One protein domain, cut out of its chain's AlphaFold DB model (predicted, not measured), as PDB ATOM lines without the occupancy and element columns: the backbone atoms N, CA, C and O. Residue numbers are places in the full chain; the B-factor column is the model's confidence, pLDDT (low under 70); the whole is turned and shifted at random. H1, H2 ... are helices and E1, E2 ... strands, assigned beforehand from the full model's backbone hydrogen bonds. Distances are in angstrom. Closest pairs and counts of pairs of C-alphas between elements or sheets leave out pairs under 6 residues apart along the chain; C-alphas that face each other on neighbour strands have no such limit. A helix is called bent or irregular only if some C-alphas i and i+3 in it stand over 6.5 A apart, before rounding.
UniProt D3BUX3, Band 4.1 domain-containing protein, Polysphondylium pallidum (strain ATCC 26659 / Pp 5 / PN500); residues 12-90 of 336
ATOM      1  N   MET A  12     167.216  98.024 125.051       92.62
ATOM      2  CA  MET A  12     166.779  96.644 124.892       92.62
ATOM      3  C   MET A  12     167.990  95.713 124.950       92.62
ATOM      4  O   MET A  12     168.890  95.780 124.108       92.62
ATOM      5  N   VAL A  13     167.999  94.815 125.930       93.88
ATOM      6  CA  VAL A  13     169.101  93.884 126.171       93.88
ATOM      7  C   VAL A  13     168.610  92.449 126.047       93.88
ATOM      8  O   VAL A  13     167.562  92.089 126.583       93.88
ATOM      9  N   ARG A  14     169.379  91.624 125.330       95.00
ATOM     10  CA  ARG A  14     169.175  90.175 125.247       95.00
ATOM     11  C   ARG A  14     170.148  89.488 126.194       95.00
ATOM     12  O   ARG A  14     171.354  89.707 126.091       95.00
ATOM     13  N   VAL A  15     169.611  88.674 127.095       95.62
ATOM     14  CA  VAL A  15     170.382  87.823 128.003       95.62
ATOM     15  C   VAL A  15     170.213  86.384 127.538       95.62
ATOM     16  O   VAL A  15     169.094  85.874 127.533       95.62
ATOM     17  N   TYR A  16     171.310  85.780 127.093       94.12
ATOM     18  CA  TYR A  16     171.373  84.418 126.574       94.12
ATOM     19  C   TYR A  16     171.589  83.409 127.706       94.12
ATOM     20  O   TYR A  16     172.168  83.743 128.741       94.12
ATOM     21  N   PHE A  17     171.150  82.176 127.497       91.31
ATOM     22  CA  PHE A  17     171.375  81.045 128.394       91.31
ATOM     23  C   PHE A  17     172.290  80.013 127.730       91.31
ATOM     24  O   PHE A  17     172.713  80.188 126.588       91.31
ATOM     25  N   ILE A  18     172.628  78.951 128.463       81.12
ATOM     26  CA  ILE A  18     173.561  77.913 127.996       81.12
ATOM     27  C   ILE A  18     173.033  77.109 126.796       81.12
ATOM     28  O   ILE A  18     173.818  76.526 126.060       81.12
ATOM     29  N   ASP A  19     171.719  77.104 126.582       80.06
ATOM     30  CA  ASP A  19     171.042  76.449 125.457       80.06
ATOM     31  C   ASP A  19     170.862  77.380 124.239       80.06
ATOM     32  O   ASP A  19     170.033  77.117 123.371       80.06
ATOM     33  N   ASP A  20     171.587  78.505 124.208       82.94
ATOM     34  CA  ASP A  20     171.493  79.589 123.218       82.94
ATOM     35  C   ASP A  20     170.112  80.267 123.106       82.94
ATOM     36  O   ASP A  20     169.919  81.192 122.304       82.94
ATOM     37  N   THR A  21     169.147  79.904 123.956       91.88
ATOM     38  CA  THR A  21     167.907  80.670 124.082       91.88
ATOM     39  C   THR A  21     168.180  81.995 124.795       91.88
ATOM     40  O   THR A  21     169.226  82.195 125.414       91.88
ATOM     41  N   HIS A  22     167.259  82.959 124.697       94.81
ATOM     42  CA  HIS A  22     167.425  84.248 125.369       94.81
ATOM     43  C   HIS A  22     166.123  84.808 125.940       94.81
ATOM     44  O   HIS A  22     165.006  84.454 125.538       94.81
ATOM     45  N   ARG A  23     166.269  85.730 126.895       95.31
ATOM     46  CA  ARG A  23     165.209  86.650 127.321       95.31
ATOM     47  C   ARG A  23     165.593  88.078 126.973       95.31
ATOM     48  O   ARG A  23     166.723  88.510 127.181       95.31
ATOM     49  N   THR A  24     164.607  88.816 126.478       95.31
ATOM     50  CA  THR A  24     164.734  90.247 126.214       95.31
ATOM     51  C   THR A  24     164.193  91.039 127.400       95.31
ATOM     52  O   THR A  24     163.086  90.778 127.896       95.31
ATOM     53  N   LEU A  25     164.990  92.004 127.851       95.75
ATOM     54  CA  LEU A  25     164.689  92.928 128.936       95.75
ATOM     55  C   LEU A  25     164.841  94.366 128.433       95.75
ATOM     56  O   LEU A  25     165.761  94.668 127.677       95.75
ATOM     57  N   MET A  26     163.939  95.246 128.863       95.31
ATOM     58  CA  MET A  26     164.086  96.693 128.704       95.31
ATOM     59  C   MET A  26     164.669  97.232 130.003       95.31
ATOM     60  O   MET A  26     164.076  97.032 131.063       95.31
ATOM     61  N   ILE A  27     165.830  97.873 129.929       95.69
ATOM     62  CA  ILE A  27     166.535  98.405 131.097       95.69
ATOM     63  C   ILE A  27     166.896  99.868 130.876       95.69
ATOM     64  O   ILE A  27     167.032 100.307 129.740       95.69
ATOM     65  N   ASP A  28     167.098 100.623 131.948       95.44
ATOM     66  CA  ASP A  28     167.822 101.892 131.872       95.44
ATOM     67  C   ASP A  28     169.288 101.628 132.253       95.44
ATOM     68  O   ASP A  28     169.556 101.204 133.382       95.44
ATOM     69  N   PRO A  29     170.245 101.822 131.326       95.25
ATOM     70  CA  PRO A  29     171.630 101.426 131.543       95.25
ATOM     71  C   PRO A  29     172.317 102.211 132.668       95.25
ATOM     72  O   PRO A  29     173.299 101.724 133.225       95.25
ATOM     73  N   ASN A  30     171.805 103.392 133.028       95.50
ATOM     74  CA  ASN A  30     172.390 104.237 134.071       95.50
ATOM     75  C   ASN A  30     171.949 103.834 135.481       95.50
ATOM     76  O   ASN A  30     172.606 104.192 136.456       95.50
ATOM     77  N   THR A  31     170.826 103.124 135.602       95.88
ATOM     78  CA  THR A  31     170.211 102.788 136.895       95.88
ATOM     79  C   THR A  31     170.241 101.295 137.194       95.88
ATOM     80  O   THR A  31     170.340 100.910 138.358       95.88
ATOM     81  N   VAL A  32     170.189 100.441 136.168       97.12
ATOM     82  CA  VAL A  32     170.239  98.989 136.346       97.12
ATOM     83  C   VAL A  32     171.678  98.541 136.593       97.12
ATOM     84  O   VAL A  32     172.547  98.659 135.726       97.12
ATOM     85  N   THR A  33     171.910  98.007 137.791       96.88
ATOM     86  CA  THR A  33     173.165  97.358 138.179       96.88
ATOM     87  C   THR A  33     173.184  95.879 137.790       96.88
ATOM     88  O   THR A  33     172.143  95.306 137.466       96.88
ATOM     89  N   GLY A  34     174.352  95.234 137.866       93.62
ATOM     90  CA  GLY A  34     174.491  93.788 137.662       93.62
ATOM     91  C   GLY A  34     173.588  92.965 138.587       93.62
ATOM     92  O   GLY A  34     172.958  92.016 138.130       93.62
ATOM     93  N   ASP A  35     173.450  93.378 139.852       94.31
ATOM     94  CA  ASP A  35     172.547  92.751 140.833       94.31
ATOM     95  C   ASP A  35     171.087  92.866 140.392       94.31
ATOM     96  O   ASP A  35     170.362  91.876 140.319       94.31
ATOM     97  N   LYS A  36     170.673  94.076 139.987       96.69
ATOM     98  CA  LYS A  36     169.295  94.304 139.561       96.69
ATOM     99  C   LYS A  36     168.970  93.573 138.263       96.69
ATOM    100  O   LYS A  36     167.868  93.052 138.111       96.69
ATOM    101  N   LEU A  37     169.923  93.513 137.336       96.69
ATOM    102  CA  LEU A  37     169.780  92.743 136.107       96.69
ATOM    103  C   LEU A  37     169.654  91.244 136.404       96.69
ATOM    104  O   LEU A  37     168.798  90.585 135.819       96.69
ATOM    105  N   TRP A  38     170.462  90.715 137.325       95.31
ATOM    106  CA  TRP A  38     170.367  89.328 137.779       95.31
ATOM    107  C   TRP A  38     168.996  89.023 138.395       95.31
ATOM    108  O   TRP A  38     168.390  88.018 138.016       95.31
ATOM    109  N   GLU A  39     168.453  89.899 139.250       95.56
ATOM    110  CA  GLU A  39     167.093  89.751 139.797       95.56
ATOM    111  C   GLU A  39     166.057  89.700 138.667       95.56
ATOM    112  O   GLU A  39     165.262  88.767 138.589       95.56
ATOM    113  N   MET A  40     166.114  90.656 137.730       96.50
ATOM    114  CA  MET A  40     165.173  90.738 136.607       96.50
ATOM    115  C   MET A  40     165.192  89.485 135.721       96.50
ATOM    116  O   MET A  40     164.144  89.066 135.227       96.50
ATOM    117  N   VAL A  41     166.369  88.896 135.484       95.75
ATOM    118  CA  VAL A  41     166.496  87.648 134.714       95.75
ATOM    119  C   VAL A  41     165.951  86.466 135.515       95.75
ATOM    120  O   VAL A  41     165.169  85.687 134.969       95.75
ATOM    121  N   SER A  42     166.308  86.360 136.796       94.38
ATOM    122  CA  SER A  42     165.876  85.276 137.691       94.38
ATOM    123  C   SER A  42     164.352  85.244 137.843       94.38
ATOM    124  O   SER A  42     163.731  84.195 137.650       94.38
ATOM    125  N   ASP A  43     163.742  86.412 138.066       94.75
ATOM    126  CA  ASP A  43     162.291  86.595 138.138       94.75
ATOM    127  C   ASP A  43     161.616  86.156 136.836       94.75
ATOM    128  O   ASP A  43     160.604  85.452 136.842       94.75
ATOM    129  N   LYS A  44     162.197  86.524 135.687       94.62
ATOM    130  CA  LYS A  44     161.642  86.188 134.370       94.62
ATOM    131  C   LYS A  44     161.769  84.706 134.012       94.62
ATOM    132  O   LYS A  44     161.050  84.233 133.131       94.62
ATOM    133  N   LEU A  45     162.667  83.984 134.677       92.94
ATOM    134  CA  LEU A  45     162.793  82.530 134.591       92.94
ATOM    135  C   LEU A  45     161.971  81.792 135.655       92.94
ATOM    136  O   LEU A  45     161.930  80.565 135.627       92.94
ATOM    137  N   ALA A  46     161.317  82.514 136.571       94.69
ATOM    138  CA  ALA A  46     160.632  81.949 137.731       94.69
ATOM    139  C   ALA A  46     161.538  81.042 138.593       94.69
ATOM    140  O   ALA A  46     161.072  80.071 139.197       94.69
ATOM    141  N   ILE A  47     162.836  81.360 138.663       88.62
ATOM    142  CA  ILE A  47     163.788  80.668 139.539       88.62
ATOM    143  C   ILE A  47     163.653  81.258 140.942       88.62
ATOM    144  O   ILE A  47     163.619  82.473 141.124       88.62
ATOM    145  N   LYS A  48     163.572  80.403 141.963       84.62
ATOM    146  CA  LYS A  48     163.487  80.854 143.358       84.62
ATOM    147  C   LYS A  48     164.804  81.518 143.767       84.62
ATOM    148  O   LYS A  48     165.865  80.972 143.489       84.62
ATOM    149  N   ASN A  49     164.739  82.615 144.528       77.88
ATOM    150  CA  ASN A  49     165.919  83.399 144.934       77.88
ATOM    151  C   ASN A  49     167.080  82.565 145.498       77.88
ATOM    152  O   ASN A  49     168.224  82.880 145.211       77.88
ATOM    153  N   LYS A  50     166.802  81.494 146.258       77.44
ATOM    154  CA  LYS A  50     167.850  80.615 146.809       77.44
ATOM    155  C   LYS A  50     168.622  79.848 145.734       77.44
ATOM    156  O   LYS A  50     169.828  79.690 145.860       77.44
ATOM    157  N   ASP A  51     167.933  79.388 144.695       71.06
ATOM    158  CA  ASP A  51     168.536  78.606 143.612       71.06
ATOM    159  C   ASP A  51     169.232  79.532 142.600       71.06
ATOM    160  O   ASP A  51     170.233  79.166 141.987       71.06
ATOM    161  N   ALA A  52     168.740  80.769 142.472       84.69
ATOM    162  CA  ALA A  52     169.329  81.796 141.623       84.69
ATOM    163  C   ALA A  52     170.741  82.216 142.084       84.69
ATOM    164  O   ALA A  52     171.526  82.684 141.260       84.69
ATOM    165  N   GLU A  53     171.092  82.049 143.372       80.25
ATOM    166  CA  GLU A  53     172.409  82.430 143.929       80.25
ATOM    167  C   GLU A  53     173.585  81.695 143.264       80.25
ATOM    168  O   GLU A  53     174.735  82.130 143.364       80.25
ATOM    169  N   CYS A  54     173.313  80.580 142.579       78.38
ATOM    170  CA  CYS A  54     174.308  79.831 141.820       78.38
ATOM    171  C   CYS A  54     174.567  80.400 140.419       78.38
ATOM    172  O   CYS A  54     175.512  79.959 139.765       78.38
ATOM    173  N   PHE A  55     173.751  81.345 139.950       86.50
ATOM    174  CA  PHE A  55     173.809  81.910 138.606       86.50
ATOM    175  C   PHE A  55     174.307  83.347 138.629       86.50
ATOM    176  O   PHE A  55     174.042  84.108 139.556       86.50
ATOM    177  N   PHE A  56     174.993  83.735 137.562       91.44
ATOM    178  CA  PHE A  56     175.544  85.069 137.398       91.44
ATOM    179  C   PHE A  56     175.330  85.563 135.972       91.44
ATOM    180  O   PHE A  56     175.185  84.769 135.040       91.44
ATOM    181  N   VAL A  57     175.330  86.886 135.806       93.69
ATOM    182  CA  VAL A  57     175.325  87.523 134.488       93.69
ATOM    183  C   VAL A  57     176.766  87.811 134.076       93.69
ATOM    184  O   VAL A  57     177.525  88.444 134.807       93.69
ATOM    185  N   TRP A  58     177.128  87.373 132.880       92.88
ATOM    186  CA  TRP A  58     178.440  87.546 132.273       92.88
ATOM    187  C   TRP A  58     178.312  88.397 131.018       92.88
ATOM    188  O   TRP A  58     177.380  88.207 130.244       92.88
ATOM    189  N   ALA A  59     179.252  89.304 130.786       92.50
ATOM    190  CA  ALA A  59     179.481  89.903 129.482       92.50
ATOM    191  C   ALA A  59     180.504  89.041 128.742       92.50
ATOM    192  O   ALA A  59     181.610  88.825 129.227       92.50
ATOM    193  N   GLN A  60     180.122  88.516 127.586       89.44
ATOM    194  CA  GLN A  60     180.893  87.547 126.821       89.44
ATOM    195  C   GLN A  60     181.176  88.062 125.408       89.44
ATOM    196  O   GLN A  60     180.256  88.458 124.699       89.44
ATOM    197  N   SER A  61     182.425  87.970 124.962       87.75
ATOM    198  CA  SER A  61     182.795  87.949 123.541       87.75
ATOM    199  C   SER A  61     183.326  86.567 123.149       87.75
ATOM    200  O   SER A  61     183.307  85.626 123.945       87.75
ATOM    201  N   ASP A  62     183.815  86.434 121.918       81.31
ATOM    202  CA  ASP A  62     184.499  85.219 121.470       81.31
ATOM    203  C   ASP A  62     185.821  84.964 122.213       81.31
ATOM    204  O   ASP A  62     186.280  83.827 122.276       81.31
ATOM    205  N   GLU A  63     186.406  86.006 122.809       81.06
ATOM    206  CA  GLU A  63     187.745  85.976 123.406       81.06
ATOM    207  C   GLU A  63     187.719  86.007 124.937       81.06
ATOM    208  O   GLU A  63     188.601  85.436 125.575       81.06
ATOM    209  N   ILE A  64     186.735  86.687 125.543       83.19
ATOM    210  CA  ILE A  64     186.681  86.886 126.997       83.19
ATOM    211  C   ILE A  64     185.275  86.671 127.542       83.19
ATOM    212  O   ILE A  64     184.277  87.017 126.908       83.19
ATOM    213  N   GLU A  65     185.214  86.215 128.788       84.19
ATOM    214  CA  GLU A  65     184.046  86.355 129.649       84.19
ATOM    215  C   GLU A  65     184.387  87.236 130.846       84.19
ATOM    216  O   GLU A  65     185.420  87.074 131.496       84.19
ATOM    217  N   TRP A  66     183.498  88.173 131.140       86.44
ATOM    218  CA  TRP A  66     183.628  89.112 132.235       86.44
ATOM    219  C   TRP A  66     182.402  89.025 133.133       86.44
ATOM    220  O   TRP A  66     181.279  89.276 132.697       86.44
ATOM    221  N   LEU A  67     182.615  88.684 134.399       88.69
ATOM    222  CA  LEU A  67     181.549  88.658 135.393       88.69
ATOM    223  C   LEU A  67     181.041  90.083 135.657       88.69
ATOM    224  O   LEU A  67     181.830  90.961 136.014       88.69
ATOM    225  N   LEU A  68     179.731  90.316 135.531       90.62
ATOM    226  CA  LEU A  68     179.137  91.581 135.963       90.62
ATOM    227  C   LEU A  68     179.056  91.594 137.488       90.62
ATOM    228  O   LEU A  68     178.322  90.809 138.089       90.62
ATOM    229  N   TYR A  69     179.787  92.507 138.126       85.69
ATOM    230  CA  TYR A  69     179.702  92.670 139.573       85.69
ATOM    231  C   TYR A  69     178.385  93.341 139.982       85.69
ATOM    232  O   TYR A  69     177.884  94.232 139.299       85.69
ATOM    233  N   ASN A  70     177.882  92.992 141.169       90.06
ATOM    234  CA  ASN A  70     176.586  93.444 141.696       90.06
ATOM    235  C   ASN A  70     176.391  94.973 141.671       90.06
ATOM    236  O   ASN A  70     175.284  95.456 141.460       90.06
ATOM    237  N   HIS A  71     177.463  95.738 141.883       91.62
ATOM    238  CA  HIS A  71     177.422  97.199 141.984       91.62
ATOM    239  C   HIS A  71     177.653  97.928 140.653       91.62
ATOM    240  O   HIS A  71     177.439  99.134 140.601       91.62
ATOM    241  N   GLN A  72     178.112  97.232 139.608       92.75
ATOM    242  CA  GLN A  72     178.406  97.863 138.322       92.75
ATOM    243  C   GLN A  72     177.113  98.158 137.578       92.75
ATOM    244  O   GLN A  72     176.248  97.289 137.477       92.75
ATOM    245  N   THR A  73     176.993  99.365 137.037       96.69
ATOM    246  CA  THR A  73     175.876  99.720 136.153       96.69
ATOM    247  C   THR A  73     176.114  99.182 134.748       96.69
ATOM    248  O   THR A  73     177.252  99.023 134.299       96.69
ATOM    249  N   MET A  74     175.037  98.928 134.008       95.06
ATOM    250  CA  MET A  74     175.164  98.468 132.625       95.06
ATOM    251  C   MET A  74     175.876  99.489 131.731       95.06
ATOM    252  O   MET A  74     176.629  99.095 130.843       95.06
ATOM    253  N   GLN A  75     175.712 100.789 131.991       95.12
ATOM    254  CA  GLN A  75     176.423 101.848 131.277       95.12
ATOM    255  C   GLN A  75     177.944 101.773 131.483       95.12
ATOM    256  O   GLN A  75     178.698 101.939 130.525       95.12
ATOM    257  N   GLU A  76     178.405 101.503 132.709       94.44
ATOM    258  CA  GLU A  76     179.832 101.322 133.010       94.44
ATOM    259  C   GLU A  76     180.411 100.111 132.280       94.44
ATOM    260  O   GLU A  76     181.501 100.202 131.718       94.44
ATOM    261  N   VAL A  77     179.674  98.995 132.250       93.06
ATOM    262  CA  VAL A  77     180.093  97.776 131.542       93.06
ATOM    263  C   VAL A  77     180.206  98.042 130.041       93.06
ATOM    264  O   VAL A  77     181.219  97.696 129.440       93.06
ATOM    265  N   ILE A  78     179.210  98.708 129.448       92.62
ATOM    266  CA  ILE A  78     179.205  99.069 128.022       92.62
ATOM    267  C   ILE A  78     180.393  99.976 127.686       92.62
ATOM    268  O   ILE A  78     181.136  99.690 126.752       92.62
ATOM    269  N   ASN A  79     180.605 101.041 128.462       93.62
ATOM    270  CA  ASN A  79     181.677 102.006 128.204       93.62
ATOM    271  C   ASN A  79     183.076 101.436 128.497       93.62
ATOM    272  O   ASN A  79     184.057 101.852 127.888       93.62
ATOM    273  N   GLY A  80     183.181 100.518 129.461       91.00
ATOM    274  CA  GLY A  80     184.441  99.915 129.890       91.00
ATOM    275  C   GLY A  80     184.874  98.706 129.064       91.00
ATOM    276  O   GLY A  80     186.010  98.255 129.218       91.00
ATOM    277  N   TRP A  81     184.005  98.178 128.198       91.69
ATOM    278  CA  TRP A  81     184.241  96.903 127.527       91.69
ATOM    279  C   TRP A  81     185.510  96.889 126.671       91.69
ATOM    280  O   TRP A  81     186.339  95.993 126.828       91.69
ATOM    281  N   ASP A  82     185.715  97.906 125.832       90.06
ATOM    282  CA  ASP A  82     186.913  98.017 124.989       90.06
ATOM    283  C   ASP A  82     188.207  98.049 125.808       90.06
ATOM    284  O   ASP A  82     189.208  97.431 125.443       90.06
ATOM    285  N   VAL A  83     188.183  98.728 126.957       89.12
ATOM    286  CA  VAL A  83     189.337  98.812 127.860       89.12
ATOM    287  C   VAL A  83     189.649  97.445 128.465       89.12
ATOM    288  O   VAL A  83     190.818  97.065 128.556       89.12
ATOM    289  N   ILE A  84     188.617  96.702 128.876       82.94
ATOM    290  CA  ILE A  84     188.762  95.349 129.423       82.94
ATOM    291  C   ILE A  84     189.297  94.413 128.337       82.94
ATOM    292  O   ILE A  84     190.314  93.755 128.556       82.94
ATOM    293  N   ARG A  85     188.672  94.392 127.154       85.56
ATOM    294  CA  ARG A  85     189.104  93.555 126.031       85.56
ATOM    295  C   ARG A  85     190.568  93.813 125.686       85.56
ATOM    296  O   ARG A  85     191.365  92.883 125.706       85.56
ATOM    297  N   LYS A  86     190.952  95.074 125.476       86.75
ATOM    298  CA  LYS A  86     192.337  95.445 125.161       86.75
ATOM    299  C   LYS A  86     193.328  95.011 126.244       86.75
ATOM    300  O   LYS A  86     194.417  94.544 125.940       86.75
ATOM    301  N   ARG A  87     192.957  95.134 127.521       82.00
ATOM    302  CA  ARG A  87     193.828  94.748 128.642       82.00
ATOM    303  C   ARG A  87     194.110  93.244 128.691       82.00
ATOM    304  O   ARG A  87     195.221  92.865 129.054       82.00
ATOM    305  N   TYR A  88     193.110  92.413 128.412       76.12
ATOM    306  CA  TYR A  88     193.203  90.965 128.629       76.12
ATOM    307  C   TYR A  88     193.437  90.155 127.350       76.12
ATOM    308  O   TYR A  88     194.026  89.082 127.440       76.12
ATOM    309  N   VAL A  89     193.031  90.663 126.184       79.62
ATOM    310  CA  VAL A  89     193.232  90.007 124.881       79.62
ATOM    311  C   VAL A  89     194.484  90.533 124.188       79.62
ATOM    312  O   VAL A  89     195.344  89.758 123.783       79.62
ATOM    313  N   GLU A  90     194.624  91.855 124.080       79.06
ATOM    314  CA  GLU A  90     195.683  92.497 123.288       79.06
ATOM    315  C   GLU A  90     196.979  92.707 124.090       79.06
ATOM    316  O   GLU A  90     197.614  93.757 123.970       79.06
TER     317      GLU A  90
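What this domain is: This is residues 12 to 90 of the 336 residues of the protein "Band 4.1 domain-containing protein" of Polysphondylium pallidum (strain ATCC 26659 / Pp 5 / PN500) (UniProt D3BUX3). Two small strand hairpins, E1 with E2 and E3 with E4, both pack on helix H1, chiefly through E2 and E3. H3 lies by the second hairpin and reaches to one end of the longest axis; short H2 lies near the other end. The printed part has 79 residues, with four named strands and three named helices in the order E1 E2 H1 H2 E3 E4 H3, and its class is mixed, helices and strands. Each hairpin is its own antiparallel sheet. The whole is compact, with a radius of gyration of the C-alphas of 12.9 A and spans of 39 by 28 by 22 A.

How they stand to each other: Start with E1, residues 12 to 16, and its antiparallel neighbour E2, residues 22 to 27: N 13 and O 25 are 2.8 A apart, within hydrogen-bond range. Look next at H1, residues 34 to 44; its closest C-alphas to E2 are Val 41 and Arg 23, 7.6 A. H2, residues 49 to 52, is close but not clearly touching H1, with C-alphas 42 and 52 at 6.3 A. E3, residues 55 to 60, comes closest to H1 at C-alphas 57 and 38, 6.2 A. In its hairpin with E4, residues 65 to 67, N 59 and O 66 are 2.8 A apart. H3, residues 74 to 88, is near E4 and only just apart from E3, at 8.2 A. Every O i to N i+4 pair is within hydrogen-bond range in H1, and 9 of 11 in H3; H2 is too short for such a pair.

Where its parts are: Find C-alpha 12 at (166.779, 96.644, 124.892), where E1 begins; E2 spans 15.3 A, H1 15.3 A and E3 14.9 A. H3 runs 19.9 A to C-alpha 88 at (193.203, 90.965, 128.629); it is irregular, with C-alphas 79 and 82 at 7.3 A.

The domain as a whole: The farthest C-alphas, those of Lys 48 and Glu 90, are 39.7 A apart. The printed part has no cut, no link is long, and no printed residue is under 70 in pLDDT.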